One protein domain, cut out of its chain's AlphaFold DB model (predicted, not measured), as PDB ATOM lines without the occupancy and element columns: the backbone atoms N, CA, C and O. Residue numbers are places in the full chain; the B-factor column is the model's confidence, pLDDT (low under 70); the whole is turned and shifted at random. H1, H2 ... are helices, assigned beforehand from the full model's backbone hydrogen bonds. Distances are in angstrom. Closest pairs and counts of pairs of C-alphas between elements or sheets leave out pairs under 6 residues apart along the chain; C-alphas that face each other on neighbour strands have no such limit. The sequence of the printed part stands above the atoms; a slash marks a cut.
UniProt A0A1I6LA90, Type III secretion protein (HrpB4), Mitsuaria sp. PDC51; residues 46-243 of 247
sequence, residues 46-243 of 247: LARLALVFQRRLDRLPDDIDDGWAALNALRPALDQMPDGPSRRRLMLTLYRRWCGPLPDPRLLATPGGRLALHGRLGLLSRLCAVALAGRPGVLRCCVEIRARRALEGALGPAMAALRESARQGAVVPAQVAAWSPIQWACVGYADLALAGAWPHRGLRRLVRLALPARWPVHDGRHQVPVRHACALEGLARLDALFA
ATOM      1  N   LEU A  46      44.789  54.849  10.205       93.06
ATOM      2  CA  LEU A  46      46.059  54.294   9.724       93.06
ATOM      3  C   LEU A  46      46.203  52.808  10.072       93.06
ATOM      4  O   LEU A  46      46.617  52.020   9.216       93.06
ATOM      5  N   ALA A  47      45.808  52.402  11.281       93.50
ATOM      6  CA  ALA A  47      45.785  50.996  11.677       93.50
ATOM      7  C   ALA A  47      44.816  50.180  10.803       93.50
ATOM      8  O   ALA A  47      45.173  49.104  10.313       93.50
ATOM      9  N   ARG A  48      43.619  50.718  10.520       95.38
ATOM     10  CA  ARG A  48      42.648  50.095   9.606       95.38
ATOM     11  C   ARG A  48      43.240  49.905   8.208       95.38
ATOM     12  O   ARG A  48      43.142  48.818   7.642       95.38
ATOM     13  N   LEU A  49      43.872  50.938   7.653       95.31
ATOM     14  CA  LEU A  49      44.480  50.895   6.321       95.31
ATOM     15  C   LEU A  49      45.658  49.919   6.257       95.31
ATOM     16  O   LEU A  49      45.787  49.194   5.272       95.31
ATOM     17  N   ALA A  50      46.473  49.836   7.309       94.19
ATOM     18  CA  ALA A  50      47.546  48.852   7.409       94.19
ATOM     19  C   ALA A  50      47.006  47.410   7.418       94.19
ATOM     20  O   ALA A  50      47.559  46.543   6.743       94.19
ATOM     21  N   LEU A  51      45.888  47.151   8.108       94.44
ATOM     22  CA  LEU A  51      45.224  45.843   8.081       94.44
ATOM     23  C   LEU A  51      44.664  45.505   6.694       94.44
ATOM     24  O   LEU A  51      44.806  44.372   6.235       94.44
ATOM     25  N   VAL A  52      44.054  46.473   6.004       95.69
ATOM     26  CA  VAL A  52      43.597  46.283   4.617       95.69
ATOM     27  C   VAL A  52      44.785  45.996   3.700       95.69
ATOM     28  O   VAL A  52      44.717  45.087   2.875       95.69
ATOM     29  N   PHE A  53      45.896  46.710   3.880       95.19
ATOM     30  CA  PHE A  53      47.125  46.460   3.137       95.19
ATOM     31  C   PHE A  53      47.681  45.058   3.395       95.19
ATOM     32  O   PHE A  53      48.002  44.362   2.438       95.19
ATOM     33  N   GLN A  54      47.707  44.590   4.645       93.06
ATOM     34  CA  GLN A  54      48.104  43.214   4.957       93.06
ATOM     35  C   GLN A  54      47.209  42.194   4.242       93.06
ATOM     36  O   GLN A  54      47.726  41.297   3.584       93.06
ATOM     37  N   ARG A  55      45.879  42.360   4.287       92.81
ATOM     38  CA  ARG A  55      44.941  41.472   3.570       92.81
ATOM     39  C   ARG A  55      45.174  41.486   2.059       92.81
ATOM     40  O   ARG A  55      45.050  40.455   1.405       92.81
ATOM     41  N   ARG A  56      45.516  42.651   1.506       93.56
ATOM     42  CA  ARG A  56      45.882  42.811   0.095       93.56
ATOM     43  C   ARG A  56      47.185  42.082  -0.244       93.56
ATOM     44  O   ARG A  56      47.287  41.528  -1.331       93.56
ATOM     45  N   LEU A  57      48.167  42.061   0.658       92.19
ATOM     46  CA  LEU A  57      49.393  41.276   0.481       92.19
ATOM     47  C   LEU A  57      49.131  39.773   0.575       92.19
ATOM     48  O   LEU A  57      49.676  39.017  -0.223       92.19
ATOM     49  N   ASP A  58      48.278  39.352   1.508       89.56
ATOM     50  CA  ASP A  58      47.924  37.941   1.693       89.56
ATOM     51  C   ASP A  58      47.209  37.366   0.453       89.56
ATOM     52  O   ASP A  58      47.402  36.202   0.119       89.56
ATOM     53  N   ARG A  59      46.442  38.197  -0.270       88.88
ATOM     54  CA  ARG A  59      45.747  37.850  -1.528       88.88
ATOM     55  C   ARG A  59      46.514  38.220  -2.797       88.88
ATOM     56  O   ARG A  59      45.993  38.073  -3.900       88.88
ATOM     57  N   LEU A  60      47.754  38.696  -2.672       88.75
ATOM     58  CA  LEU A  60      48.533  39.169  -3.815       88.75
ATOM     59  C   LEU A  60      48.607  38.151  -4.972       88.75
ATOM     60  O   LEU A  60      48.434  38.590  -6.108       88.75
ATOM     61  N   PRO A  61      48.813  36.836  -4.745       88.31
ATOM     62  CA  PRO A  61      48.838  35.851  -5.831       88.31
ATOM     63  C   PRO A  61      47.534  35.783  -6.630       88.31
ATOM     64  O   PRO A  61      47.573  35.578  -7.839       88.31
ATOM     65  N   ASP A  62      46.392  36.002  -5.974       89.06
ATOM     66  CA  ASP A  62      45.075  35.976  -6.617       89.06
ATOM     67  C   ASP A  62      44.783  37.220  -7.441       89.06
ATOM     68  O   ASP A  62      43.943  37.228  -8.341       89.06
ATOM     69  N   ASP A  63      45.503  38.283  -7.125       91.94
ATOM     70  CA  ASP A  63      45.279  39.605  -7.656       91.94
ATOM     71  C   ASP A  63      46.285  40.009  -8.743       91.94
ATOM     72  O   ASP A  63      46.216  41.131  -9.260       91.94
ATOM     73  N   ILE A  64      47.218  39.118  -9.084       92.62
ATOM     74  CA  ILE A  64      48.155  39.265 -10.199       92.62
ATOM     75  C   ILE A  64      47.462  38.847 -11.502       92.62
ATOM     76  O   ILE A  64      46.700  37.889 -11.548       92.62
ATOM     77  N   ASP A  65      47.718  39.587 -12.579       94.62
ATOM     78  CA  ASP A  65      47.242  39.222 -13.912       94.62
ATOM     79  C   ASP A  65      47.949  37.967 -14.462       94.62
ATOM     80  O   ASP A  65      49.165  37.808 -14.313       94.62
ATOM     81  N   ASP A  66      47.208  37.107 -15.166       91.12
ATOM     82  CA  ASP A  66      47.716  35.844 -15.722       91.12
ATOM     83  C   ASP A  66      48.917  36.030 -16.666       91.12
ATOM     84  O   ASP A  66      49.794  35.166 -16.751       91.12
ATOM     85  N   GLY A  67      49.037  37.200 -17.307       91.00
ATOM     86  CA  GLY A  67      50.166  37.551 -18.166       91.00
ATOM     87  C   GLY A  67      51.523  37.618 -17.449       91.00
ATOM     88  O   GLY A  67      52.561  37.646 -18.114       91.00
ATOM     89  N   TRP A  68      51.561  37.625 -16.112       92.88
ATOM     90  CA  TRP A  68      52.792  37.560 -15.316       92.88
ATOM     91  C   TRP A  68      53.246  36.114 -15.061       92.88
ATOM     92  O   TRP A  68      53.400  35.696 -13.915       92.88
ATOM     93  N   ALA A  69      53.519  35.357 -16.129       90.00
ATOM     94  CA  ALA A  69      53.806  33.915 -16.078       90.00
ATOM     95  C   ALA A  69      54.816  33.492 -14.988       90.00
ATOM     96  O   ALA A  69      54.562  32.553 -14.241       90.00
ATOM     97  N   ALA A  70      55.932  34.217 -14.839       86.31
ATOM     98  CA  ALA A  70      56.951  33.905 -13.830       86.31
ATOM     99  C   ALA A  70      56.457  34.056 -12.378       86.31
ATOM    100  O   ALA A  70      56.959  33.379 -11.485       86.31
ATOM    101  N   LEU A  71      55.496  34.951 -12.133       85.12
ATOM    102  CA  LEU A  71      54.887  35.139 -10.814       85.12
ATOM    103  C   LEU A  71      53.812  34.082 -10.565       85.12
ATOM    104  O   LEU A  71      53.776  33.481  -9.494       85.12
ATOM    105  N   ASN A  72      52.995  33.810 -11.582       87.31
ATOM    106  CA  ASN A  72      51.918  32.825 -11.503       87.31
ATOM    107  C   ASN A  72      52.443  31.393 -11.360       87.31
ATOM    108  O   ASN A  72      51.812  30.580 -10.693       87.31
ATOM    109  N   ALA A  73      53.644  31.104 -11.872       89.06
ATOM    110  CA  ALA A  73      54.322  29.825 -11.664       89.06
ATOM    111  C   ALA A  73      54.578  29.496 -10.181       89.06
ATOM    112  O   ALA A  73      54.735  28.329  -9.832       89.06
ATOM    113  N   LEU A  74      54.607  30.498  -9.295       86.06
ATOM    114  CA  LEU A  74      54.794  30.279  -7.858       86.06
ATOM    115  C   LEU A  74      53.489  29.945  -7.131       86.06
ATOM    116  O   LEU A  74      53.539  29.431  -6.016       86.06
ATOM    117  N   ARG A  75      52.327  30.219  -7.735       86.25
ATOM    118  CA  ARG A  75      51.013  30.094  -7.091       86.25
ATOM    119  C   ARG A  75      50.734  28.693  -6.528       86.25
ATOM    120  O   ARG A  75      50.412  28.625  -5.347       86.25
ATOM    121  N   PRO A  76      51.007  27.583  -7.248       88.44
ATOM    122  CA  PRO A  76      50.783  26.242  -6.703       88.44
ATOM    123  C   PRO A  76      51.585  25.960  -5.426       88.44
ATOM    124  O   PRO A  76      51.094  25.285  -4.526       88.44
ATOM    125  N   ALA A  77      52.809  26.490  -5.327       86.50
ATOM    126  CA  ALA A  77      53.629  26.351  -4.126       86.50
ATOM    127  C   ALA A  77      53.095  27.209  -2.966       86.50
ATOM    128  O   ALA A  77      53.198  26.814  -1.810       86.50
ATOM    129  N   LEU A  78      52.507  28.371  -3.267       86.62
ATOM    130  CA  LEU A  78      51.912  29.268  -2.272       86.62
ATOM    131  C   LEU A  78      50.569  28.769  -1.730       86.62
ATOM    132  O   LEU A  78      50.253  29.055  -0.574       86.62
ATOM    133  N   ASP A  79      49.805  28.042  -2.544       86.50
ATOM    134  CA  ASP A  79      48.506  27.468  -2.171       86.50
ATOM    135  C   ASP A  79      48.660  26.251  -1.249       86.50
ATOM    136  O   ASP A  79      47.808  25.994  -0.405       86.50
ATOM    137  N   GLN A  80      49.780  25.533  -1.357       87.62
ATOM    138  CA  GLN A  80      50.118  24.406  -0.477       87.62
ATOM    139  C   GLN A  80      50.634  24.847   0.901       87.62
ATOM    140  O   GLN A  80      50.766  24.026   1.808       87.62
ATOM    141  N   MET A  81      50.963  26.131   1.075       86.19
ATOM    142  CA  MET A  81      51.469  26.632   2.348       86.19
ATOM    143  C   MET A  81      50.327  26.925   3.326       86.19
ATOM    144  O   MET A  81      49.422  27.687   2.982       86.19
ATOM    145  N   PRO A  82      50.401  26.431   4.575       86.81
ATOM    146  CA  PRO A  82      49.392  26.727   5.577       86.81
ATOM    147  C   PRO A  82      49.379  28.216   5.926       86.81
ATOM    148  O   PRO A  82      50.418  28.892   5.947       86.81
ATOM    149  N   ASP A  83      48.193  28.719   6.252       85.56
ATOM    150  CA  ASP A  83      48.036  30.069   6.773       85.56
ATOM    151  C   ASP A  83      48.801  30.247   8.084       85.56
ATOM    152  O   ASP A  83      48.810  29.383   8.960       85.56
ATOM    153  N   GLY A  84      49.472  31.391   8.226       87.44
ATOM    154  CA  GLY A  84      50.240  31.679   9.429       87.44
ATOM    155  C   GLY A  84      51.382  32.674   9.234       87.44
ATOM    156  O   GLY A  84      51.543  33.274   8.164       87.44
ATOM    157  N   PRO A  85      52.218  32.861  10.271       88.56
ATOM    158  CA  PRO A  85      53.296  33.849  10.261       88.56
ATOM    159  C   PRO A  85      54.356  33.557   9.191       88.56
ATOM    160  O   PRO A  85      54.922  34.486   8.618       88.56
ATOM    161  N   SER A  86      54.613  32.285   8.877       88.75
ATOM    162  CA  SER A  86      55.569  31.900   7.833       88.75
ATOM    163  C   SER A  86      55.082  32.279   6.433       88.75
ATOM    164  O   SER A  86      55.847  32.888   5.683       88.75
ATOM    165  N   ARG A  87      53.803  32.032   6.114       88.56
ATOM    166  CA  ARG A  87      53.184  32.470   4.852       88.56
ATOM    167  C   ARG A  87      53.221  33.994   4.725       88.56
ATOM    168  O   ARG A  87      53.669  34.505   3.704       88.56
ATOM    169  N   ARG A  88      52.888  34.731   5.793       90.12
ATOM    170  CA  ARG A  88      52.964  36.208   5.818       90.12
ATOM    171  C   ARG A  88      54.379  36.745   5.594       90.12
ATOM    172  O   ARG A  88      54.562  37.683   4.822       90.12
ATOM    173  N   ARG A  89      55.395  36.149   6.231       90.75
ATOM    174  CA  ARG A  89      56.806  36.520   6.007       90.75
ATOM    175  C   ARG A  89      57.226  36.291   4.556       90.75
ATOM    176  O   ARG A  89      57.899  37.144   3.973       90.75
ATOM    177  N   LEU A  90      56.803  35.175   3.963       89.94
ATOM    178  CA  LEU A  90      57.053  34.902   2.552       89.94
ATOM    179  C   LEU A  90      56.341  35.920   1.653       89.94
ATOM    180  O   LEU A  90      56.996  36.504   0.796       89.94
ATOM    181  N   MET A  91      55.053  36.202   1.881       91.19
ATOM    182  CA  MET A  91      54.302  37.206   1.111       91.19
ATOM    183  C   MET A  91      54.970  38.576   1.172       91.19
ATOM    184  O   MET A  91      55.153  39.229   0.146       91.19
ATOM    185  N   LEU A  92      55.433  38.981   2.355       91.56
ATOM    186  CA  LEU A  92      56.192  40.213   2.524       91.56
ATOM    187  C   LEU A  92      57.514  40.195   1.741       91.56
ATOM    188  O   LEU A  92      57.906  41.203   1.152       91.56
ATOM    189  N   THR A  93      58.205  39.057   1.715       91.62
ATOM    190  CA  THR A  93      59.461  38.888   0.968       91.62
ATOM    191  C   THR A  93      59.226  38.988  -0.537       91.62
ATOM    192  O   THR A  93      59.950  39.702  -1.234       91.62
ATOM    193  N   LEU A  94      58.178  38.337  -1.038       89.38
ATOM    194  CA  LEU A  94      57.781  38.399  -2.442       89.38
ATOM    195  C   LEU A  94      57.339  39.811  -2.833       89.38
ATOM    196  O   LEU A  94      57.801  40.336  -3.846       89.38
ATOM    197  N   TYR A  95      56.552  40.480  -1.985       92.00
ATOM    198  CA  TYR A  95      56.217  41.890  -2.170       92.00
ATOM    199  C   TYR A  95      57.478  42.749  -2.273       92.00
ATOM    200  O   TYR A  95      57.620  43.522  -3.221       92.00
ATOM    201  N   ARG A  96      58.432  42.592  -1.348       93.62
ATOM    202  CA  ARG A  96      59.687  43.355  -1.375       93.62
ATOM    203  C   ARG A  96      60.479  43.120  -2.653       93.62
ATOM    204  O   ARG A  96      61.010  44.067  -3.230       93.62
ATOM    205  N   ARG A  97      60.503  41.875  -3.128       91.50
ATOM    206  CA  ARG A  97      61.169  41.487  -4.373       91.50
ATOM    207  C   ARG A  97      60.504  42.096  -5.610       91.50
ATOM    208  O   ARG A  97      61.205  42.519  -6.524       91.50
ATOM    209  N   TRP A  98      59.173  42.131  -5.670       89.31
ATOM    210  CA  TRP A  98      58.446  42.521  -6.887       89.31
ATOM    211  C   TRP A  98      58.046  43.988  -6.932       89.31
ATOM    212  O   TRP A  98      58.074  44.601  -8.003       89.31
ATOM    213  N   CYS A  99      57.665  44.538  -5.783       92.19
ATOM    214  CA  CYS A  99      57.136  45.886  -5.618       92.19
ATOM    215  C   CYS A  99      58.184  46.858  -5.061       92.19
ATOM    216  O   CYS A  99      58.204  48.021  -5.469       92.19
ATOM    217  N   GLY A 100      59.085  46.382  -4.198       91.31
ATOM    218  CA  GLY A 100      60.106  47.189  -3.528       91.31
ATOM    219  C   GLY A 100      59.802  47.410  -2.038       91.31
ATOM    220  O   GLY A 100      59.097  46.603  -1.436       91.31
ATOM    221  N   PRO A 101      60.338  48.472  -1.407       93.75
ATOM    222  CA  PRO A 101      60.166  48.699   0.030       93.75
ATOM    223  C   PRO A 101      58.690  48.858   0.420       93.75
ATOM    224  O   PRO A 101      57.826  49.068  -0.431       93.75
ATOM    225  N   LEU A 102      58.391  48.746   1.716       93.50
ATOM    226  CA  LEU A 102      57.051  49.034   2.223       93.50
ATOM    227  C   LEU A 102      56.789  50.550   2.173       93.50
ATOM    228  O   LEU A 102      57.683  51.314   2.534       93.50
ATOM    229  N   PRO A 103      55.598  50.991   1.731       93.81
ATOM    230  CA  PRO A 103      55.230  52.400   1.788       93.81
ATOM    231  C   PRO A 103      55.057  52.869   3.237       93.81
ATOM    232  O   PRO A 103      54.664  52.089   4.104       93.81
ATOM    233  N   ASP A 104      55.266  54.165   3.474       92.62
ATOM    234  CA  ASP A 104      54.808  54.823   4.700       92.62
ATOM    235  C   ASP A 104      53.277  54.646   4.835       92.62
ATOM    236  O   ASP A 104      52.557  54.911   3.862       92.62
ATOM    237  N   PRO A 105      52.754  54.219   6.003       91.31
ATOM    238  CA  PRO A 105      51.318  54.087   6.247       91.31
ATOM    239  C   PRO A 105      50.491  55.323   5.869       91.31
ATOM    240  O   PRO A 105      49.369  55.181   5.386       91.31
ATOM    241  N   ARG A 106      51.042  56.536   6.002       93.38
ATOM    242  CA  ARG A 106      50.370  57.790   5.616       93.38
ATOM    243  C   ARG A 106      50.035  57.836   4.127       93.38
ATOM    244  O   ARG A 106      49.014  58.398   3.736       93.38
ATOM    245  N   LEU A 107      50.845  57.194   3.286       93.88
ATOM    246  CA  LEU A 107      50.587  57.115   1.849       93.88
ATOM    247  C   LEU A 107      49.369  56.248   1.525       93.88
ATOM    248  O   LEU A 107      48.748  56.465   0.485       93.88
ATOM    249  N   LEU A 108      48.990  55.314   2.403       94.50
ATOM    250  CA  LEU A 108      47.785  54.498   2.238       94.50
ATOM    251  C   LEU A 108      46.503  55.326   2.379       94.50
ATOM    252  O   LEU A 108      45.490  54.972   1.782       94.50
ATOM    253  N   ALA A 109      46.550  56.430   3.131       93.25
ATOM    254  CA  ALA A 109      45.406  57.316   3.332       93.25
ATOM    255  C   ALA A 109      45.123  58.212   2.117       93.25
ATOM    256  O   ALA A 109      43.998  58.692   1.962       93.25
ATOM    257  N   THR A 110      46.112  58.402   1.236       92.94
ATOM    258  CA  THR A 110      45.943  59.164  -0.009       92.94
ATOM    259  C   THR A 110      44.950  58.472  -0.952       92.94
ATOM    260  O   THR A 110      44.846  57.243  -0.924       92.94
ATOM    261  N   PRO A 111      44.264  59.202  -1.852       93.38
ATOM    262  CA  PRO A 111      43.356  58.590  -2.826       93.38
ATOM    263  C   PRO A 111      44.028  57.500  -3.677       93.38
ATOM    264  O   PRO A 111      43.454  56.438  -3.912       93.38
ATOM    265  N   GLY A 112      45.286  57.715  -4.081       94.75
ATOM    266  CA  GLY A 112      46.068  56.717  -4.812       94.75
ATOM    267  C   GLY A 112      46.398  55.495  -3.953       94.75
ATOM    268  O   GLY A 112      46.294  54.361  -4.426       94.75
ATOM    269  N   GLY A 113      46.747  55.708  -2.682       95.19
ATOM    270  CA  GLY A 113      46.939  54.644  -1.700       95.19
ATOM    271  C   GLY A 113      45.692  53.784  -1.537       95.19
ATOM    272  O   GLY A 113      45.763  52.577  -1.759       95.19
ATOM    273  N   ARG A 114      44.540  54.405  -1.260       95.12
ATOM    274  CA  ARG A 114      43.238  53.728  -1.126       95.12
ATOM    275  C   ARG A 114      42.882  52.927  -2.377       95.12
ATOM    276  O   ARG A 114      42.465  51.775  -2.271       95.12
ATOM    277  N   LEU A 115      43.118  53.487  -3.564       96.19
ATOM    278  CA  LEU A 115      42.924  52.770  -4.823       96.19
ATOM    279  C   LEU A 115      43.809  51.512  -4.908       96.19
ATOM    280  O   LEU A 115      43.316  50.446  -5.265       96.19
ATOM    281  N   ALA A 116      45.083  51.593  -4.514       96.12
ATOM    282  CA  ALA A 116      46.017  50.461  -4.548       96.12
ATOM    283  C   ALA A 116      45.669  49.316  -3.575       96.12
ATOM    284  O   ALA A 116      46.177  48.204  -3.734       96.12
ATOM    285  N   LEU A 117      44.816  49.579  -2.581       95.50
ATOM    286  CA  LEU A 117      44.346  48.587  -1.611       95.50
ATOM    287  C   LEU A 117      43.203  47.704  -2.129       95.50
ATOM    288  O   LEU A 117      42.859  46.715  -1.481       95.50
ATOM    289  N   HIS A 118      42.610  48.040  -3.274       95.19
ATOM    290  CA  HIS A 118      41.505  47.270  -3.835       95.19
ATOM    291  C   HIS A 118      41.975  45.929  -4.414       95.19
ATOM    292  O   HIS A 118      43.056  45.837  -4.999       95.19
ATOM    293  N   GLY A 119      41.111  44.911  -4.303       93.31
ATOM    294  CA  GLY A 119      41.216  43.650  -5.047       93.31
ATOM    295  C   GLY A 119      41.295  43.884  -6.561       93.31
ATOM    296  O   GLY A 119      40.859  44.933  -7.042       93.31
ATOM    297  N   ARG A 120      41.801  42.915  -7.337       94.69
ATOM    298  CA  ARG A 120      42.044  43.086  -8.784       94.69
ATOM    299  C   ARG A 120      40.807  43.582  -9.532       94.69
ATOM    300  O   ARG A 120      40.896  44.583 -10.233       94.69
ATOM    301  N   LEU A 121      39.649  42.945  -9.351       93.44
ATOM    302  CA  LEU A 121      38.420  43.342 -10.048       93.44
ATOM    303  C   LEU A 121      38.000  44.786  -9.714       93.44
ATOM    304  O   LEU A 121      37.783  45.597 -10.614       93.44
ATOM    305  N   GLY A 122      37.951  45.124  -8.421       93.94
ATOM    306  CA  GLY A 122      37.572  46.461  -7.956       93.94
ATOM    307  C   GLY A 122      38.557  47.552  -8.385       93.94
ATOM    308  O   GLY A 122      38.140  48.672  -8.684       93.94
ATOM    309  N   LEU A 123      39.845  47.214  -8.465       96.31
ATOM    310  CA  LEU A 123      40.902  48.085  -8.968       96.31
ATOM    311  C   LEU A 123      40.750  48.342 -10.472       96.31
ATOM    312  O   LEU A 123      40.765  49.495 -10.895       96.31
ATOM    313  N   LEU A 124      40.572  47.293 -11.281       96.94
ATOM    314  CA  LEU A 124      40.410  47.415 -12.734       96.94
ATOM    315  C   LEU A 124      39.173  48.242 -13.098       96.94
ATOM    316  O   LEU A 124      39.258  49.128 -13.949       96.94
ATOM    317  N   SER A 125      38.054  48.001 -12.411       96.62
ATOM    318  CA  SER A 125      36.823  48.779 -12.571       96.62
ATOM    319  C   SER A 125      37.048  50.271 -12.298       96.62
ATOM    320  O   SER A 125      36.722  51.119 -13.128       96.62
ATOM    321  N   ARG A 126      37.706  50.609 -11.182       96.94
ATOM    322  CA  ARG A 126      38.009  52.000 -10.811       96.94
ATOM    323  C   ARG A 126      38.995  52.673 -11.761       96.94
ATOM    324  O   ARG A 126      38.790  53.824 -12.130       96.94
ATOM    325  N   LEU A 127      40.036  51.971 -12.203       97.44
ATOM    326  CA  LEU A 127      40.966  52.500 -13.207       97.44
ATOM    327  C   LEU A 127      40.252  52.784 -14.535       97.44
ATOM    328  O   LEU A 127      40.478  53.832 -15.139       97.44
ATOM    329  N   CYS A 128      39.362  51.883 -14.962       97.00
ATOM    330  CA  CYS A 128      38.512  52.083 -16.134       97.00
ATOM    331  C   CYS A 128      37.621  53.326 -15.958       97.00
ATOM    332  O   CYS A 128      37.600  54.199 -16.827       97.00
ATOM    333  N   ALA A 129      36.971  53.465 -14.798       96.38
ATOM    334  CA  ALA A 129      36.140  54.620 -14.475       96.38
ATOM    335  C   ALA A 129      36.924  55.941 -14.534       96.38
ATOM    336  O   ALA A 129      36.449  56.893 -15.147       96.38
ATOM    337  N   VAL A 130      38.141  56.002 -13.972       95.88
ATOM    338  CA  VAL A 130      39.002  57.202 -14.053       95.88
ATOM    339  C   VAL A 130      39.324  57.556 -15.504       95.88
ATOM    340  O   VAL A 130      39.253  58.727 -15.885       95.88
ATOM    341  N   ALA A 131      39.660  56.560 -16.327       95.44
ATOM    342  CA  ALA A 131      40.000  56.791 -17.727       95.44
ATOM    343  C   ALA A 131      38.830  57.402 -18.514       95.44
ATOM    344  O   ALA A 131      39.037  58.336 -19.297       95.44
ATOM    345  N   LEU A 132      37.617  56.891 -18.275       95.12
ATOM    346  CA  LEU A 132      36.378  57.317 -18.928       95.12
ATOM    347  C   LEU A 132      35.852  58.646 -18.380       95.12
ATOM    348  O   LEU A 132      35.415  59.484 -19.162       95.12
ATOM    349  N   ALA A 133      35.971  58.894 -17.074       94.00
ATOM    350  CA  ALA A 133      35.657  60.190 -16.469       94.00
ATOM    351  C   ALA A 133      36.522  61.312 -17.064       94.00
ATOM    352  O   ALA A 133      36.050  62.424 -17.284       94.00
ATOM    353  N   GLY A 134      37.784  61.013 -17.387       93.00
ATOM    354  CA  GLY A 134      38.665  61.938 -18.094       93.00
ATOM    355  C   GLY A 134      38.365  62.084 -19.590       93.00
ATOM    356  O   GLY A 134      38.939  62.971 -20.221       93.00
ATOM    357  N   ARG A 135      37.527  61.219 -20.177       93.94
ATOM    358  CA  ARG A 135      37.216  61.158 -21.621       93.94
ATOM    359  C   ARG A 135      35.731  60.830 -21.866       93.94
ATOM    360  O   ARG A 135      35.422  59.831 -22.519       93.94
ATOM    361  N   PRO A 136      34.796  61.665 -21.384       92.12
ATOM    362  CA  PRO A 136      33.366  61.358 -21.423       92.12
ATOM    363  C   PRO A 136      32.817  61.069 -22.830       92.12
ATOM    364  O   PRO A 136      31.935  60.222 -22.982       92.12
ATOM    365  N   GLY A 137      33.383  61.695 -23.870       91.44
ATOM    366  CA  GLY A 137      32.976  61.500 -25.265       91.44
ATOM    367  C   GLY A 137      33.063  60.050 -25.760       91.44
ATOM    368  O   GLY A 137      32.301  59.667 -26.647       91.44
ATOM    369  N   VAL A 138      33.902  59.209 -25.137       93.69
ATOM    370  CA  VAL A 138      33.982  57.762 -25.409       93.69
ATOM    371  C   VAL A 138      32.623  57.091 -25.222       93.69
ATOM    372  O   VAL A 138      32.210  56.291 -26.056       93.69
ATOM    373  N   LEU A 139      31.894  57.447 -24.163       93.00
ATOM    374  CA  LEU A 139      30.624  56.806 -23.819       93.00
ATOM    375  C   LEU A 139      29.519  57.125 -24.826       93.00
ATOM    376  O   LEU A 139      28.669  56.278 -25.085       93.00
ATOM    377  N   ARG A 140      29.549  58.326 -25.417       92.19
ATOM    378  CA  ARG A 140      28.640  58.717 -26.503       92.19
ATOM    379  C   ARG A 140      29.005  58.032 -27.821       92.19
ATOM    380  O   ARG A 140      28.113  57.661 -28.573       92.19
ATOM    381  N   CYS A 141      30.297  57.883 -28.104       91.38
ATOM    382  CA  CYS A 141      30.798  57.295 -29.350       91.38
ATOM    383  C   CYS A 141      30.816  55.755 -29.343       91.38
ATOM    384  O   CYS A 141      31.011  55.144 -30.393       91.38
ATOM    385  N   CYS A 142      30.608  55.115 -28.188       90.31
ATOM    386  CA  CYS A 142      30.541  53.660 -28.056       90.31
ATOM    387  C   CYS A 142      29.213  53.123 -28.613       90.31
ATOM    388  O   CYS A 142      28.248  52.886 -27.881       90.31
ATOM    389  N   VAL A 143      29.176  52.914 -29.928       86.38
ATOM    390  CA  VAL A 143      28.010  52.378 -30.646       86.38
ATOM    391  C   VAL A 143      27.908  50.850 -30.578       86.38
ATOM    392  O   VAL A 143      26.827  50.289 -30.756       86.38
ATOM    393  N   GLU A 144      29.007  50.158 -30.273       91.44
ATOM    394  CA  GLU A 144      29.034  48.699 -30.211       91.44
ATOM    395  C   GLU A 144      28.340  48.152 -28.958       91.44
ATOM    396  O   GLU A 144      28.741  48.407 -27.819       91.44
ATOM    397  N   ILE A 145      27.322  47.310 -29.169       91.44
ATOM    398  CA  ILE A 145      26.528  46.709 -28.086       91.44
ATOM    399  C   ILE A 145      27.406  45.864 -27.153       91.44
ATOM    400  O   ILE A 145      27.231  45.918 -25.936       91.44
ATOM    401  N   ARG A 146      28.348  45.086 -27.708       93.31
ATOM    402  CA  ARG A 146      29.234  44.209 -26.925       93.31
ATOM    403  C   ARG A 146      30.159  45.015 -26.013       93.31
ATOM    404  O   ARG A 146      30.210  44.728 -24.820       93.31
ATOM    405  N   ALA A 147      30.819  46.044 -26.545       91.44
ATOM    406  CA  ALA A 147      31.685  46.926 -25.764       91.44
ATOM    407  C   ALA A 147      30.900  47.651 -24.659       91.44
ATOM    408  O   ALA A 147      31.311  47.648 -23.500       91.44
ATOM    409  N   ARG A 148      29.709  48.174 -24.981       92.31
ATOM    410  CA  ARG A 148      28.832  48.827 -24.001       92.31
ATOM    411  C   ARG A 148      28.425  47.891 -22.863       92.31
ATOM    412  O   ARG A 148      28.534  48.286 -21.708       92.31
ATOM    413  N   ARG A 149      28.001  46.658 -23.169       95.00
ATOM    414  CA  ARG A 149      27.651  45.656 -22.146       95.00
ATOM    415  C   ARG A 149      28.851  45.282 -21.277       95.00
ATOM    416  O   ARG A 149      28.702  45.124 -20.071       95.00
ATOM    417  N   ALA A 150      30.041  45.168 -21.869       94.75
ATOM    418  CA  ALA A 150      31.263  44.903 -21.115       94.75
ATOM    419  C   ALA A 150      31.604  46.054 -20.154       94.75
ATOM    420  O   ALA A 150      31.993  45.806 -19.015       94.75
ATOM    421  N   LEU A 151      31.423  47.308 -20.585       95.06
ATOM    422  CA  LEU A 151      31.596  48.486 -19.731       95.06
ATOM    423  C   LEU A 151      30.550  48.541 -18.614       95.06
ATOM    424  O   LEU A 151      30.917  48.765 -17.467       95.06
ATOM    425  N   GLU A 152      29.277  48.291 -18.922       94.75
ATOM    426  CA  GLU A 152      28.200  48.214 -17.926       94.75
ATOM    427  C   GLU A 152      28.494  47.150 -16.864       94.75
ATOM    428  O   GLU A 152      28.422  47.445 -15.674       94.75
ATOM    429  N   GLY A 153      28.899  45.946 -17.280       94.62
ATOM    430  CA  GLY A 153      29.258  44.872 -16.354       94.62
ATOM    431  C   GLY A 153      30.494  45.188 -15.507       94.62
ATOM    432  O   GLY A 153      30.531  44.851 -14.329       94.62
ATOM    433  N   ALA A 154      31.500  45.860 -16.075       94.50
ATOM    434  CA  ALA A 154      32.723  46.197 -15.351       94.50
ATOM    435  C   ALA A 154      32.557  47.383 -14.388       94.50
ATOM    436  O   ALA A 154      33.184  47.397 -13.331       94.50
ATOM    437  N   LEU A 155      31.771  48.396 -14.755       94.06
ATOM    438  CA  LEU A 155      31.617  49.645 -13.998       94.06
ATOM    439  C   LEU A 155      30.429  49.610 -13.033       94.06
ATOM    440  O   LEU A 155      30.414  50.372 -12.067       94.06
ATOM    441  N   GLY A 156      29.437  48.756 -13.300       91.50
ATOM    442  CA  GLY A 156      28.222  48.635 -12.504       91.50
ATOM    443  C   GLY A 156      27.573  50.004 -12.252       91.50
ATOM    444  O   GLY A 156      27.270  50.720 -13.215       91.50
ATOM    445  N   PRO A 157      27.386  50.414 -10.985       86.44
ATOM    446  CA  PRO A 157      26.681  51.650 -10.649       86.44
ATOM    447  C   PRO A 157      27.381  52.924 -11.139       86.44
ATOM    448  O   PRO A 157      26.708  53.911 -11.451       86.44
ATOM    449  N   ALA A 158      28.708  52.897 -11.305       91.94
ATOM    450  CA  ALA A 158      29.461  54.042 -11.808       91.94
ATOM    451  C   ALA A 158      29.081  54.407 -13.252       91.94
ATOM    452  O   ALA A 158      29.225  55.561 -13.655       91.94
ATOM    453  N   MET A 159      28.553  53.457 -14.035       93.31
ATOM    454  CA  MET A 159      28.192  53.696 -15.433       93.31
ATOM    455  C   MET A 159      27.114  54.775 -15.586       93.31
ATOM    456  O   MET A 159      27.182  55.581 -16.516       93.31
ATOM    457  N   ALA A 160      26.128  54.815 -14.683       90.19
ATOM    458  CA  ALA A 160      25.052  55.804 -14.735       90.19
ATOM    459  C   ALA A 160      25.594  57.226 -14.524       90.19
ATOM    460  O   ALA A 160      25.359  58.100 -15.355       90.19
ATOM    461  N   ALA A 161      26.407  57.420 -13.483       90.62
ATOM    462  CA  ALA A 161      27.030  58.709 -13.186       90.62
ATOM    463  C   ALA A 161      27.979  59.166 -14.310       90.62
ATOM    464  O   ALA A 161      27.991  60.331 -14.700       90.62
ATOM    465  N   LEU A 162      28.745  58.243 -14.901       92.44
ATOM    466  CA  LEU A 162      29.627  58.569 -16.024       92.44
ATOM    467  C   LEU A 162      28.842  58.985 -17.284       92.44
ATOM    468  O   LEU A 162      29.283  59.866 -18.026       92.44
ATOM    469  N   ARG A 163      27.661  58.395 -17.523       91.69
ATOM    470  CA  ARG A 163      26.798  58.725 -18.671       91.69
ATOM    471  C   ARG A 163      26.232  60.137 -18.626       91.69
ATOM    472  O   ARG A 163      26.073  60.735 -19.688       91.69
ATOM    473  N   GLU A 164      25.982  60.687 -17.442       91.50
ATOM    474  CA  GLU A 164      25.524  62.077 -17.287       91.50
ATOM    475  C   GLU A 164      26.515  63.066 -17.919       91.50
ATOM    476  O   GLU A 164      26.123  64.073 -18.507       91.50
ATOM    477  N   SER A 165      27.805  62.723 -17.895       88.75
ATOM    478  CA  SER A 165      28.865  63.535 -18.491       88.75
ATOM    479  C   SER A 165      29.145  63.198 -19.959       88.75
ATOM    480  O   SER A 165      29.899  63.923 -20.596       88.75
ATOM    481  N   ALA A 166      28.535  62.162 -20.555       89.50
ATOM    482  CA  ALA A 166      28.924  61.612 -21.867       89.50
ATOM    483  C   ALA A 166      28.830  62.594 -23.051       89.50
ATOM    484  O   ALA A 166      29.431  62.369 -24.102       89.50
ATOM    485  N   ARG A 167      28.062  63.683 -22.911       87.88
ATOM    486  CA  ARG A 167      27.978  64.741 -23.932       87.88
ATOM    487  C   ARG A 167      29.207  65.660 -23.945       87.88
ATOM    488  O   ARG A 167      29.414  66.353 -24.940       87.88
ATOM    489  N   GLN A 168      30.006  65.649 -22.881       88.50
ATOM    490  CA  GLN A 168      31.237  66.423 -22.742       88.50
ATOM    491  C   GLN A 168      32.413  65.734 -23.458       88.50
ATOM    492  O   GLN A 168      32.371  64.542 -23.766       88.50
ATOM    493  N   GLY A 169      33.499  66.477 -23.680       86.50
ATOM    494  CA  GLY A 169      34.718  65.963 -24.307       86.50
ATOM    495  C   GLY A 169      34.634  65.774 -25.830       86.50
ATOM    496  O   GLY A 169      33.579  65.896 -26.458       86.50
ATOM    497  N   ALA A 170      35.793  65.494 -26.428       88.19
ATOM    498  CA  ALA A 170      35.941  65.345 -27.872       88.19
ATOM    499  C   ALA A 170      35.258  64.073 -28.406       88.19
ATOM    500  O   ALA A 170      35.132  63.066 -27.708       88.19
ATOM    501  N   VAL A 171      34.837  64.123 -29.672       90.00
ATOM    502  CA  VAL A 171      34.413  62.934 -30.423       90.00
ATOM    503  C   VAL A 171      35.624  62.026 -30.624       90.00
ATOM    504  O   VAL A 171      36.715  62.502 -30.931       90.00
ATOM    505  N   VAL A 172      35.427  60.720 -30.445       90.19
ATOM    506  CA  VAL A 172      36.480  59.713 -30.603       90.19
ATOM    507  C   VAL A 172      36.106  58.716 -31.703       90.19
ATOM    508  O   VAL A 172      34.913  58.467 -31.908       90.19
ATOM    509  N   PRO A 173      37.086  58.114 -32.400       89.75
ATOM    510  CA  PRO A 173      36.811  57.059 -33.371       89.75
ATOM    511  C   PRO A 173      36.075  55.874 -32.734       89.75
ATOM    512  O   PRO A 173      36.387  55.479 -31.607       89.75
ATOM    513  N   ALA A 174      35.147  55.263 -33.476       88.44
ATOM    514  CA  ALA A 174      34.342  54.137 -32.990       88.44
ATOM    515  C   ALA A 174      35.207  52.959 -32.503       88.44
ATOM    516  O   ALA A 174      34.927  52.391 -31.452       88.44
ATOM    517  N   GLN A 175      36.312  52.668 -33.197       89.69
ATOM    518  CA  GLN A 175      37.271  51.628 -32.809       89.69
ATOM    519  C   GLN A 175      37.876  51.863 -31.417       89.69
ATOM    520  O   GLN A 175      38.065  50.919 -30.654       89.69
ATOM    521  N   VAL A 176      38.175  53.119 -31.074       90.56
ATOM    522  CA  VAL A 176      38.702  53.489 -29.753       90.56
ATOM    523  C   VAL A 176      37.589  53.440 -28.713       90.56
ATOM    524  O   VAL A 176      37.793  52.953 -27.604       90.56
ATOM    525  N   ALA A 177      36.384  53.894 -29.072       91.31
ATOM    526  CA  ALA A 177      35.227  53.805 -28.189       91.31
ATOM    527  C   ALA A 177      34.835  52.360 -27.841       91.31
ATOM    528  O   ALA A 177      34.332  52.112 -26.748       91.31
ATOM    529  N   ALA A 178      35.111  51.418 -28.745       92.31
ATOM    530  CA  ALA A 178      34.860  49.991 -28.583       92.31
ATOM    531  C   ALA A 178      35.927  49.249 -27.754       92.31
ATOM    532  O   ALA A 178      35.825  48.035 -27.567       92.31
ATOM    533  N   TRP A 179      36.952  49.942 -27.241       94.12
ATOM    534  CA  TRP A 179      37.951  49.316 -26.378       94.12
ATOM    535  C   TRP A 179      37.323  48.669 -25.139       94.12
ATOM    536  O   TRP A 179      36.420  49.201 -24.492       94.12
ATOM    537  N   SER A 180      37.859  47.505 -24.793       94.31
ATOM    538  CA  SER A 180      37.449  46.711 -23.640       94.31
ATOM    539  C   SER A 180      37.732  47.421 -22.304       94.31
ATOM    540  O   SER A 180      38.634  48.263 -22.216       94.31
ATOM    541  N   PRO A 181      37.041  47.035 -21.212       95.81
ATOM    542  CA  PRO A 181      37.293  47.604 -19.888       95.81
ATOM    543  C   PRO A 181      38.754  47.490 -19.434       95.81
ATOM    544  O   PRO A 181      39.275  48.403 -18.800       95.81
ATOM    545  N   ILE A 182      39.448  46.399 -19.788       95.56
ATOM    546  CA  ILE A 182      40.858  46.206 -19.421       95.56
ATOM    547  C   ILE A 182      41.794  47.161 -20.177       95.56
ATOM    548  O   ILE A 182      42.777  47.639 -19.609       95.56
ATOM    549  N   GLN A 183      41.475  47.502 -21.429       94.81
ATOM    550  CA  GLN A 183      42.211  48.511 -22.193       94.81
ATOM    551  C   GLN A 183      42.017  49.903 -21.576       94.81
ATOM    552  O   GLN A 183      42.996  50.625 -21.383       94.81
ATOM    553  N   TRP A 184      40.794  50.252 -21.168       95.44
ATOM    554  CA  TRP A 184      40.533  51.505 -20.450       95.44
ATOM    555  C   TRP A 184      41.168  51.544 -19.056       95.44
ATOM    556  O   TRP A 184      41.727  52.570 -18.678       95.44
ATOM    557  N   ALA A 185      41.185  50.434 -18.312       96.81
ATOM    558  CA  ALA A 185      41.879  50.343 -17.023       96.81
ATOM    559  C   ALA A 185      43.390  50.589 -17.162       96.81
ATOM    560  O   ALA A 185      43.993  51.319 -16.374       96.81
ATOM    561  N   CYS A 186      43.995  50.030 -18.209       95.56
ATOM    562  CA  CYS A 186      45.364  50.322 -18.605       95.56
ATOM    563  C   CYS A 186      45.572  51.834 -18.842       95.56
ATOM    564  O   CYS A 186      46.465  52.431 -18.238       95.56
ATOM    565  N   VAL A 187      44.723  52.486 -19.647       94.56
ATOM    566  CA  VAL A 187      44.784  53.947 -19.866       94.56
ATOM    567  C   VAL A 187      44.678  54.721 -18.545       94.56
ATOM    568  O   VAL A 187      45.504  55.593 -18.288       94.56
ATOM    569  N   GLY A 188      43.733  54.360 -17.673       95.81
ATOM    570  CA  GLY A 188      43.550  55.006 -16.371       95.81
ATOM    571  C   GLY A 188      44.772  54.878 -15.464       95.81
ATOM    572  O   GLY A 188      45.170  55.847 -14.819       95.81
ATOM    573  N   TYR A 189      45.435  53.719 -15.464       97.00
ATOM    574  CA  TYR A 189      46.712  53.556 -14.770       97.00
ATOM    575  C   TYR A 189      47.797  54.472 -15.334       97.00
ATOM    576  O   TYR A 189      48.521  55.092 -14.558       97.00
ATOM    577  N   ALA A 190      47.929  54.559 -16.661       94.62
ATOM    578  CA  ALA A 190      48.940  55.407 -17.287       94.62
ATOM    579  C   ALA A 190      48.711  56.886 -16.945       94.62
ATOM    580  O   ALA A 190      49.649  57.571 -16.541       94.62
ATOM    581  N   ASP A 191      47.460  57.345 -17.020       94.62
ATOM    582  CA  ASP A 191      47.069  58.710 -16.669       94.62
ATOM    583  C   ASP A 191      47.395  59.050 -15.209       94.62
ATOM    584  O   ASP A 191      47.942  60.116 -14.924       94.62
ATOM    585  N   LEU A 192      47.084  58.144 -14.279       96.56
ATOM    586  CA  LEU A 192      47.347  58.330 -12.851       96.56
ATOM    587  C   LEU A 192      48.833  58.237 -12.507       96.56
ATOM    588  O   LEU A 192      49.321  58.991 -11.666       96.56
ATOM    589  N   ALA A 193      49.568  57.340 -13.165       95.25
ATOM    590  CA  ALA A 193      51.008  57.223 -12.992       95.25
ATOM    591  C   ALA A 193      51.731  58.491 -13.474       95.25
ATOM    592  O   ALA A 193      52.622  58.969 -12.774       95.25
ATOM    593  N   LEU A 194      51.323  59.053 -14.619       93.62
ATOM    594  CA  LEU A 194      51.850  60.320 -15.138       93.62
ATOM    595  C   LEU A 194      51.480  61.508 -14.245       93.62
ATOM    596  O   LEU A 194      52.307  62.387 -14.030       93.62
ATOM    597  N   ALA A 195      50.273  61.509 -13.679       93.81
ATOM    598  CA  ALA A 195      49.821  62.542 -12.748       93.81
ATOM    599  C   ALA A 195      50.409  62.407 -11.328       93.81
ATOM    600  O   ALA A 195      50.053  63.183 -10.448       93.81
ATOM    601  N   GLY A 196      51.274  61.420 -11.071       94.44
ATOM    602  CA  GLY A 196      51.918  61.252  -9.768       94.44
ATOM    603  C   GLY A 196      51.006  60.708  -8.663       94.44
ATOM    604  O   GLY A 196      51.335  60.857  -7.491       94.44
ATOM    605  N   ALA A 197      49.903  60.025  -8.999       95.00
ATOM    606  CA  ALA A 197      48.965  59.467  -8.012       95.00
ATOM    607  C   ALA A 197      49.618  58.461  -7.042       95.00
ATOM    608  O   ALA A 197      49.145  58.267  -5.922       95.00
ATOM    609  N   TRP A 198      50.715  57.827  -7.468       96.06
ATOM    610  CA  TRP A 198      51.522  56.925  -6.645       96.06
ATOM    611  C   TRP A 198      52.983  57.373  -6.644       96.06
ATOM    612  O   TRP A 198      53.772  56.871  -7.459       96.06
ATOM    613  N   PRO A 199      53.378  58.279  -5.733       91.50
ATOM    614  CA  PRO A 199      54.774  58.687  -5.616       91.50
ATOM    615  C   PRO A 199      55.655  57.488  -5.237       91.50
ATOM    616  O   PRO A 199      56.705  57.247  -5.837       91.50
ATOM    617  N   HIS A 200      55.173  56.646  -4.319       95.62
ATOM    618  CA  HIS A 200      55.894  55.467  -3.865       95.62
ATOM    619  C   HIS A 200      55.832  54.309  -4.873       95.62
ATOM    620  O   HIS A 200      54.758  53.815  -5.237       95.62
ATOM    621  N   ARG A 201      57.011  53.819  -5.283       94.69
ATOM    622  CA  ARG A 201      57.167  52.742  -6.278       94.69
ATOM    623  C   ARG A 201      56.405  51.470  -5.904       94.69
ATOM    624  O   ARG A 201      55.808  50.865  -6.791       94.69
ATOM    625  N   GLY A 202      56.403  51.086  -4.627       94.88
ATOM    626  CA  GLY A 202      55.745  49.862  -4.157       94.88
ATOM    627  C   GLY A 202      54.238  49.849  -4.410       94.88
ATOM    628  O   GLY A 202      53.707  48.845  -4.876       94.88
ATOM    629  N   LEU A 203      53.558  50.982  -4.201       95.75
ATOM    630  CA  LEU A 203      52.119  51.110  -4.464       95.75
ATOM    631  C   LEU A 203      51.838  51.106  -5.967       95.75
ATOM    632  O   LEU A 203      50.981  50.365  -6.443       95.75
ATOM    633  N   ARG A 204      52.636  51.860  -6.732       96.88
ATOM    634  CA  ARG A 204      52.539  51.892  -8.195       96.88
ATOM    635  C   ARG A 204      52.718  50.501  -8.805       96.88
ATOM    636  O   ARG A 204      51.984  50.110  -9.708       96.88
ATOM    637  N   ARG A 205      53.691  49.734  -8.306       96.12
ATOM    638  CA  ARG A 205      53.984  48.387  -8.795       96.12
ATOM    639  C   ARG A 205      52.924  47.376  -8.366       96.12
ATOM    640  O   ARG A 205      52.559  46.547  -9.189       96.12
ATOM    641  N   LEU A 206      52.382  47.499  -7.154       95.50
ATOM    642  CA  LEU A 206      51.257  46.687  -6.688       95.50
ATOM    643  C   LEU A 206      50.035  46.832  -7.606       95.50
ATOM    644  O   LEU A 206      49.445  45.831  -8.003       95.50
ATOM    645  N   VAL A 207      49.702  48.061  -8.008       97.12
ATOM    646  CA  VAL A 207      48.635  48.312  -8.991       97.12
ATOM    647  C   VAL A 207      49.004  47.734 -10.357       97.12
ATOM    648  O   VAL A 207      48.184  47.095 -11.010       97.12
ATOM    649  N   ARG A 208      50.259  47.911 -10.789       96.50
ATOM    650  CA  ARG A 208      50.733  47.416 -12.088       96.50
ATOM    651  C   ARG A 208      50.624  45.898 -12.232       96.50
ATOM    652  O   ARG A 208      50.409  45.441 -13.352       96.50
ATOM    653  N   LEU A 209      50.800  45.142 -11.151       95.75
ATOM    654  CA  LEU A 209      50.712  43.679 -11.153       95.75
ATOM    655  C   LEU A 209      49.296  43.160 -11.438       95.75
ATOM    656  O   LEU A 209      49.154  42.096 -12.030       95.75
ATOM    657  N   ALA A 210      48.265  43.932 -11.092       95.88
ATOM    658  CA  ALA A 210      46.875  43.600 -11.401       95.88
ATOM    659  C   ALA A 210      46.514  43.794 -12.887       95.88
ATOM    660  O   ALA A 210      45.472  43.317 -13.337       95.88
ATOM    661  N   LEU A 211      47.363  44.504 -13.639       96.44
ATOM    662  CA  LEU A 211      47.192  44.782 -15.064       96.44
ATOM    663  C   LEU A 211      48.015  43.811 -15.929       96.44
ATOM    664  O   LEU A 211      49.102  43.393 -15.504       96.44
ATOM    665  N   PRO A 212      47.592  43.569 -17.185       94.81
ATOM    666  CA  PRO A 212      48.307  42.737 -18.145       94.81
ATOM    667  C   PRO A 212      49.791  43.060 -18.251       94.81
ATOM    668  O   PRO A 212      50.180  44.225 -18.383       94.81
ATOM    669  N   ALA A 213      50.654  42.044 -18.191       91.81
ATOM    670  CA  ALA A 213      52.104  42.235 -18.311       91.81
ATOM    671  C   ALA A 213      52.473  42.915 -19.642       91.81
ATOM    672  O   ALA A 213      53.293  43.836 -19.668       91.81
ATOM    673  N   ARG A 214      51.788  42.536 -20.726       89.88
ATOM    674  CA  ARG A 214      51.838  43.204 -22.031       89.88
ATOM    675  C   ARG A 214      50.599  44.067 -22.213       89.88
ATOM    676  O   ARG A 214      49.495  43.629 -21.912       89.88
ATOM    677  N   TRP A 215      50.785  45.293 -22.690       87.56
ATOM    678  CA  TRP A 215      49.670  46.211 -22.883       87.56
ATOM    679  C   TRP A 215      48.754  45.692 -23.999       87.56
ATOM    680  O   TRP A 215      49.254  45.455 -25.097       87.56
ATOM    681  N   PRO A 216      47.437  45.559 -23.773       84.19
ATOM    682  CA  PRO A 216      46.493  45.068 -24.780       84.19
ATOM    683  C   PRO A 216      46.170  46.122 -25.860       84.19
ATOM    684  O   PRO A 216      45.089  46.117 -26.443       84.19
ATOM    685  N   VAL A 217      47.075  47.076 -26.097       71.94
ATOM    686  CA  VAL A 217      46.917  48.137 -27.094       71.94
ATOM    687  C   VAL A 217      48.203  48.189 -27.913       71.94
ATOM    688  O   VAL A 217      49.204  48.743 -27.457       71.94
ATOM    689  N   HIS A 218      48.180  47.546 -29.081       57.62
ATOM    690  CA  HIS A 218      49.381  47.260 -29.870       57.62
ATOM    691  C   HIS A 218      50.026  48.508 -30.509       57.62
ATOM    692  O   HIS A 218      51.244  48.526 -30.625       57.62
ATOM    693  N   ASP A 219      49.271  49.597 -30.730       59.31
ATOM    694  CA  ASP A 219      49.761  50.869 -31.319       59.31
ATOM    695  C   ASP A 219      49.380  52.118 -30.480       59.31
ATOM    696  O   ASP A 219      49.325  53.260 -30.941       59.31
ATOM    697  N   GLY A 220      49.049  51.896 -29.205       51.44
ATOM    698  CA  GLY A 220      48.018  52.660 -28.497       51.44
ATOM    699  C   GLY A 220      48.299  54.096 -28.080       51.44
ATOM    700  O   GLY A 220      47.345  54.850 -27.917       51.44
ATOM    701  N   ARG A 221      49.550  54.524 -27.873       55.56
ATOM    702  CA  ARG A 221      49.786  55.852 -27.258       55.56
ATOM    703  C   ARG A 221      49.307  57.012 -28.129       55.56
ATOM    704  O   ARG A 221      48.838  58.001 -27.583       55.56
ATOM    705  N   HIS A 222      49.374  56.863 -29.450       59.53
ATOM    706  CA  HIS A 222      48.899  57.874 -30.397       59.53
ATOM    707  C   HIS A 222      47.386  57.801 -30.653       59.53
ATOM    708  O   HIS A 222      46.816  58.740 -31.197       59.53
ATOM    709  N   GLN A 223      46.733  56.710 -30.241       73.38
ATOM    710  CA  GLN A 223      45.297  56.491 -30.429       73.38
ATOM    711  C   GLN A 223      44.473  56.792 -29.168       73.38
ATOM    712  O   GLN A 223      43.248  56.861 -29.241       73.38
ATOM    713  N   VAL A 224      45.119  56.974 -28.007       81.69
ATOM    714  CA  VAL A 224      44.425  57.382 -26.778       81.69
ATOM    715  C   VAL A 224      43.916  58.818 -26.955       81.69
ATOM    716  O   VAL A 224      44.726  59.723 -27.157       81.69
ATOM    717  N   PRO A 225      42.601  59.066 -26.822       83.00
ATOM    718  CA  PRO A 225      42.051  60.405 -26.950       83.00
ATOM    719  C   PRO A 225      42.632  61.351 -25.904       83.00
ATOM    720  O   PRO A 225      42.880  60.955 -24.756       83.00
ATOM    721  N   VAL A 226      42.793  62.617 -26.291       85.75
ATOM    722  CA  VAL A 226      43.198  63.678 -25.366       85.75
ATOM    723  C   VAL A 226      42.174  63.780 -24.242       85.75
ATOM    724  O   VAL A 226      40.965  63.632 -24.432       85.75
ATOM    725  N   ARG A 227      42.685  63.998 -23.038       87.06
ATOM    726  CA  ARG A 227      41.876  64.073 -21.830       87.06
ATOM    727  C   ARG A 227      41.138  65.396 -21.766       87.06
ATOM    728  O   ARG A 227      41.715  66.441 -22.034       87.06
ATOM    729  N   HIS A 228      39.882  65.327 -21.356       86.62
ATOM    730  CA  HIS A 228      39.052  66.488 -21.078       86.62
ATOM    731  C   HIS A 228      39.271  67.033 -19.658       86.62
ATOM    732  O   HIS A 228      39.240  68.241 -19.467       86.62
ATOM    733  N   ALA A 229      39.519  66.154 -18.678       86.06
ATOM    734  CA  ALA A 229      39.646  66.511 -17.261       86.06
ATOM    735  C   ALA A 229      40.883  65.880 -16.593       86.06
ATOM    736  O   ALA A 229      41.420  64.875 -17.081       86.06
ATOM    737  N   CYS A 230      41.316  66.450 -15.459       89.62
ATOM    738  CA  CYS A 230      42.489  66.018 -14.691       89.62
ATOM    739  C   CYS A 230      42.295  64.631 -14.042       89.62
ATOM    740  O   CYS A 230      41.190  64.218 -13.700       89.62
ATOM    741  N   ALA A 231      43.375  63.846 -13.887       90.81
ATOM    742  CA  ALA A 231      43.271  62.449 -13.400       90.81
ATOM    743  C   ALA A 231      43.061  62.383 -11.906       90.81
ATOM    744  O   ALA A 231      42.316  61.534 -11.431       90.81
ATOM    745  N   LEU A 232      43.714  63.290 -11.186       91.56
ATOM    746  CA  LEU A 232      43.598  63.363  -9.742       91.56
ATOM    747  C   LEU A 232      42.194  63.814  -9.326       91.56
ATOM    748  O   LEU A 232      41.679  63.308  -8.337       91.56
ATOM    749  N   GLU A 233      41.532  64.660 -10.121       89.69
ATOM    750  CA  GLU A 233      40.121  65.017  -9.920       89.69
ATOM    751  C   GLU A 233      39.194  63.810 -10.108       89.69
ATOM    752  O   GLU A 233      38.332  63.553  -9.269       89.69
ATOM    753  N   GLY A 234      39.400  63.031 -11.178       87.50
ATOM    754  CA  GLY A 234      38.659  61.787 -11.399       87.50
ATOM    755  C   GLY A 234      38.875  60.772 -10.272       87.50
ATOM    756  O   GLY A 234      37.919  60.168  -9.795       87.50
ATOM    757  N   LEU A 235      40.117  60.638  -9.798       92.19
ATOM    758  CA  LEU A 235      40.480  59.801  -8.654       92.19
ATOM    759  C   LEU A 235      39.796  60.266  -7.360       92.19
ATOM    760  O   LEU A 235      39.262  59.436  -6.634       92.19
ATOM    761  N   ALA A 236      39.768  61.571  -7.081       89.75
ATOM    762  CA  ALA A 236      39.120  62.123  -5.889       89.75
ATOM    763  C   ALA A 236      37.596  61.899  -5.874       89.75
ATOM    764  O   ALA A 236      36.992  61.823  -4.809       89.75
ATOM    765  N   ARG A 237      36.973  61.765  -7.051       88.12
ATOM    766  CA  ARG A 237      35.532  61.517  -7.209       88.12
ATOM    767  C   ARG A 237      35.157  60.036  -7.284       88.12
ATOM    768  O   ARG A 237      33.969  59.731  -7.355       88.12
ATOM    769  N   LEU A 238      36.129  59.119  -7.269       88.06
ATOM    770  CA  LEU A 238      35.869  57.687  -7.446       88.06
ATOM    771  C   LEU A 238      34.879  57.135  -6.426       88.06
ATOM    772  O   LEU A 238      33.955  56.430  -6.814       88.06
ATOM    773  N   ASP A 239      35.042  57.465  -5.146       84.06
ATOM    774  CA  ASP A 239      34.165  56.920  -4.109       84.06
ATOM    775  C   ASP A 239      32.705  57.331  -4.352       84.06
ATOM    776  O   ASP A 239      31.811  56.497  -4.248       84.06
ATOM    777  N   ALA A 240      32.461  58.562  -4.814       86.31
ATOM    778  CA  ALA A 240      31.122  59.025  -5.184       86.31
ATOM    779  C   ALA A 240      30.544  58.285  -6.405       86.31
ATOM    780  O   ALA A 240      29.341  58.032  -6.451       86.31
ATOM    781  N   LEU A 241      31.382  57.900  -7.377       85.19
ATOM    782  CA  LEU A 241      30.941  57.126  -8.545       85.19
ATOM    783  C   LEU A 241      30.470  55.716  -8.160       85.19
ATOM    784  O   LEU A 241      29.565  55.182  -8.795       85.19
ATOM    785  N   PHE A 242      31.069  55.124  -7.127       85.69
ATOM    786  CA  PHE A 242      30.777  53.756  -6.689       85.69
ATOM    787  C   PHE A 242      29.887  53.676  -5.436       85.69
ATOM    788  O   PHE A 242      29.485  52.581  -5.065       85.69
ATOM    789  N   ALA A 243      29.520  54.804  -4.817       77.50
ATOM    790  CA  ALA A 243      28.724  54.858  -3.582       77.50
ATOM    791  C   ALA A 243      27.287  54.306  -3.707       77.50
ATOM    792  O   ALA A 243      26.602  54.152  -2.700       77.50
TER     793      ALA A 243
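AT A GLANCE: This is residues 46 to 243 of the 247 residues of the protein "Type III secretion protein (HrpB4)" of Mitsuaria sp. PDC51 (UniProt A0A1I6LA90). Two helices, H8 and H13, cross in the middle of an elongated body, with H10, H11 and H15 packed on H8. At one end of the long axis H1 and H5 meet crosswise, with the short H2 to H4 between them along the chain; at the other end lies the short pair H9 and H12. The printed part has 198 residues, with sixteen named helices, H1 to H16 in order, and no named strand: the class is all helix. It is compact, with a radius of gyration of the C-alphas of 17.4 A, and spans 53 by 33 by 28 A.

IN THESE COORDINATES: H1, residues 46 to 58, begins at C-alpha 46 (46.059, 54.294, 9.724) and is 18.3 A long. H2 (60 to 63), H3 (69 to 72) and H4 (75 to 79) are short. H5, residues 85 to 98, measures 19.9 A. H6 (105 to 109) and H7 (111 to 116) precede H8, residues 120 to 133, 19.8 A, which begins at C-alpha 120 (42.044, 43.086, -8.784). Then come H9 (137 to 141), H10 (145 to 155, 15.3 A), H11 (158 to 164) and H12 (174 to 177). H13, residues 181 to 194, measures 19.9 A, and H14, residues 201 to 209, 12.1 A. H15 (231 to 236) and H16 (238 to 242) follow; C-alpha 242 is at (30.777, 53.756, -6.689).

HOW THE PARTS SIT: H8 is the hub, touching six helices. It touches H13 about perpendicular, at 73 degrees; their closest C-alphas, of Cys 128 and Ala 185, are 3.9 A apart. With residues 129 to 133 alone H8 touches H11 at a shallow tilt of 7 degrees, the same way, closest at Ala 133 and Leu 162, C-alphas 6.3 A apart. With residues 125 to 129 alone it touches H10, closest at Ser 125 and Leu 155, C-alphas 5.5 A apart; with residues 130 to 133 alone it touches H15, closest at Val 130 and Gly 234, 5.3 A between C-alphas. H8 and H16 only just touch, with 3 pairs of C-alphas within 8 A. H7 and H8 form a helical hairpin and only just touch, also with 3 pairs. H14 touches H7, the C-alphas of Val 207 and Ala 116 lying 5.6 A apart. H9 touches H12, with C-alphas 138 and 177 5.0 A apart. H1 touches H5 about perpendicular, at 86 degrees, with residues 57 to 58 alone; the closest C-alphas, of Leu 57 and Met 91, are 6.4 A apart. H1 touches H6, closest at Leu 46 and Pro 105, C-alphas 6.3 A apart. H2 is close to but not clearly touching H3 and H4, among others. Every O i to N i+4 pair is within hydrogen-bond range in H1, H4, H5, H7 to H11 and H13 to H16; H6 has 0 of 1, but 2 of 2 O i to N i+3 pairs, and H2, H3 and H12 are too short for an i+4 pair.

THE WHOLE: The two farthest C-alphas, of Ser 86 and Val 171, are 53.6 A apart. The printed part has no cut. The link from H14 to H15, residues 210 to 230, is long. Within it, residues 218 to 222 have pLDDT under 70; the mean of the printed part is 90.7.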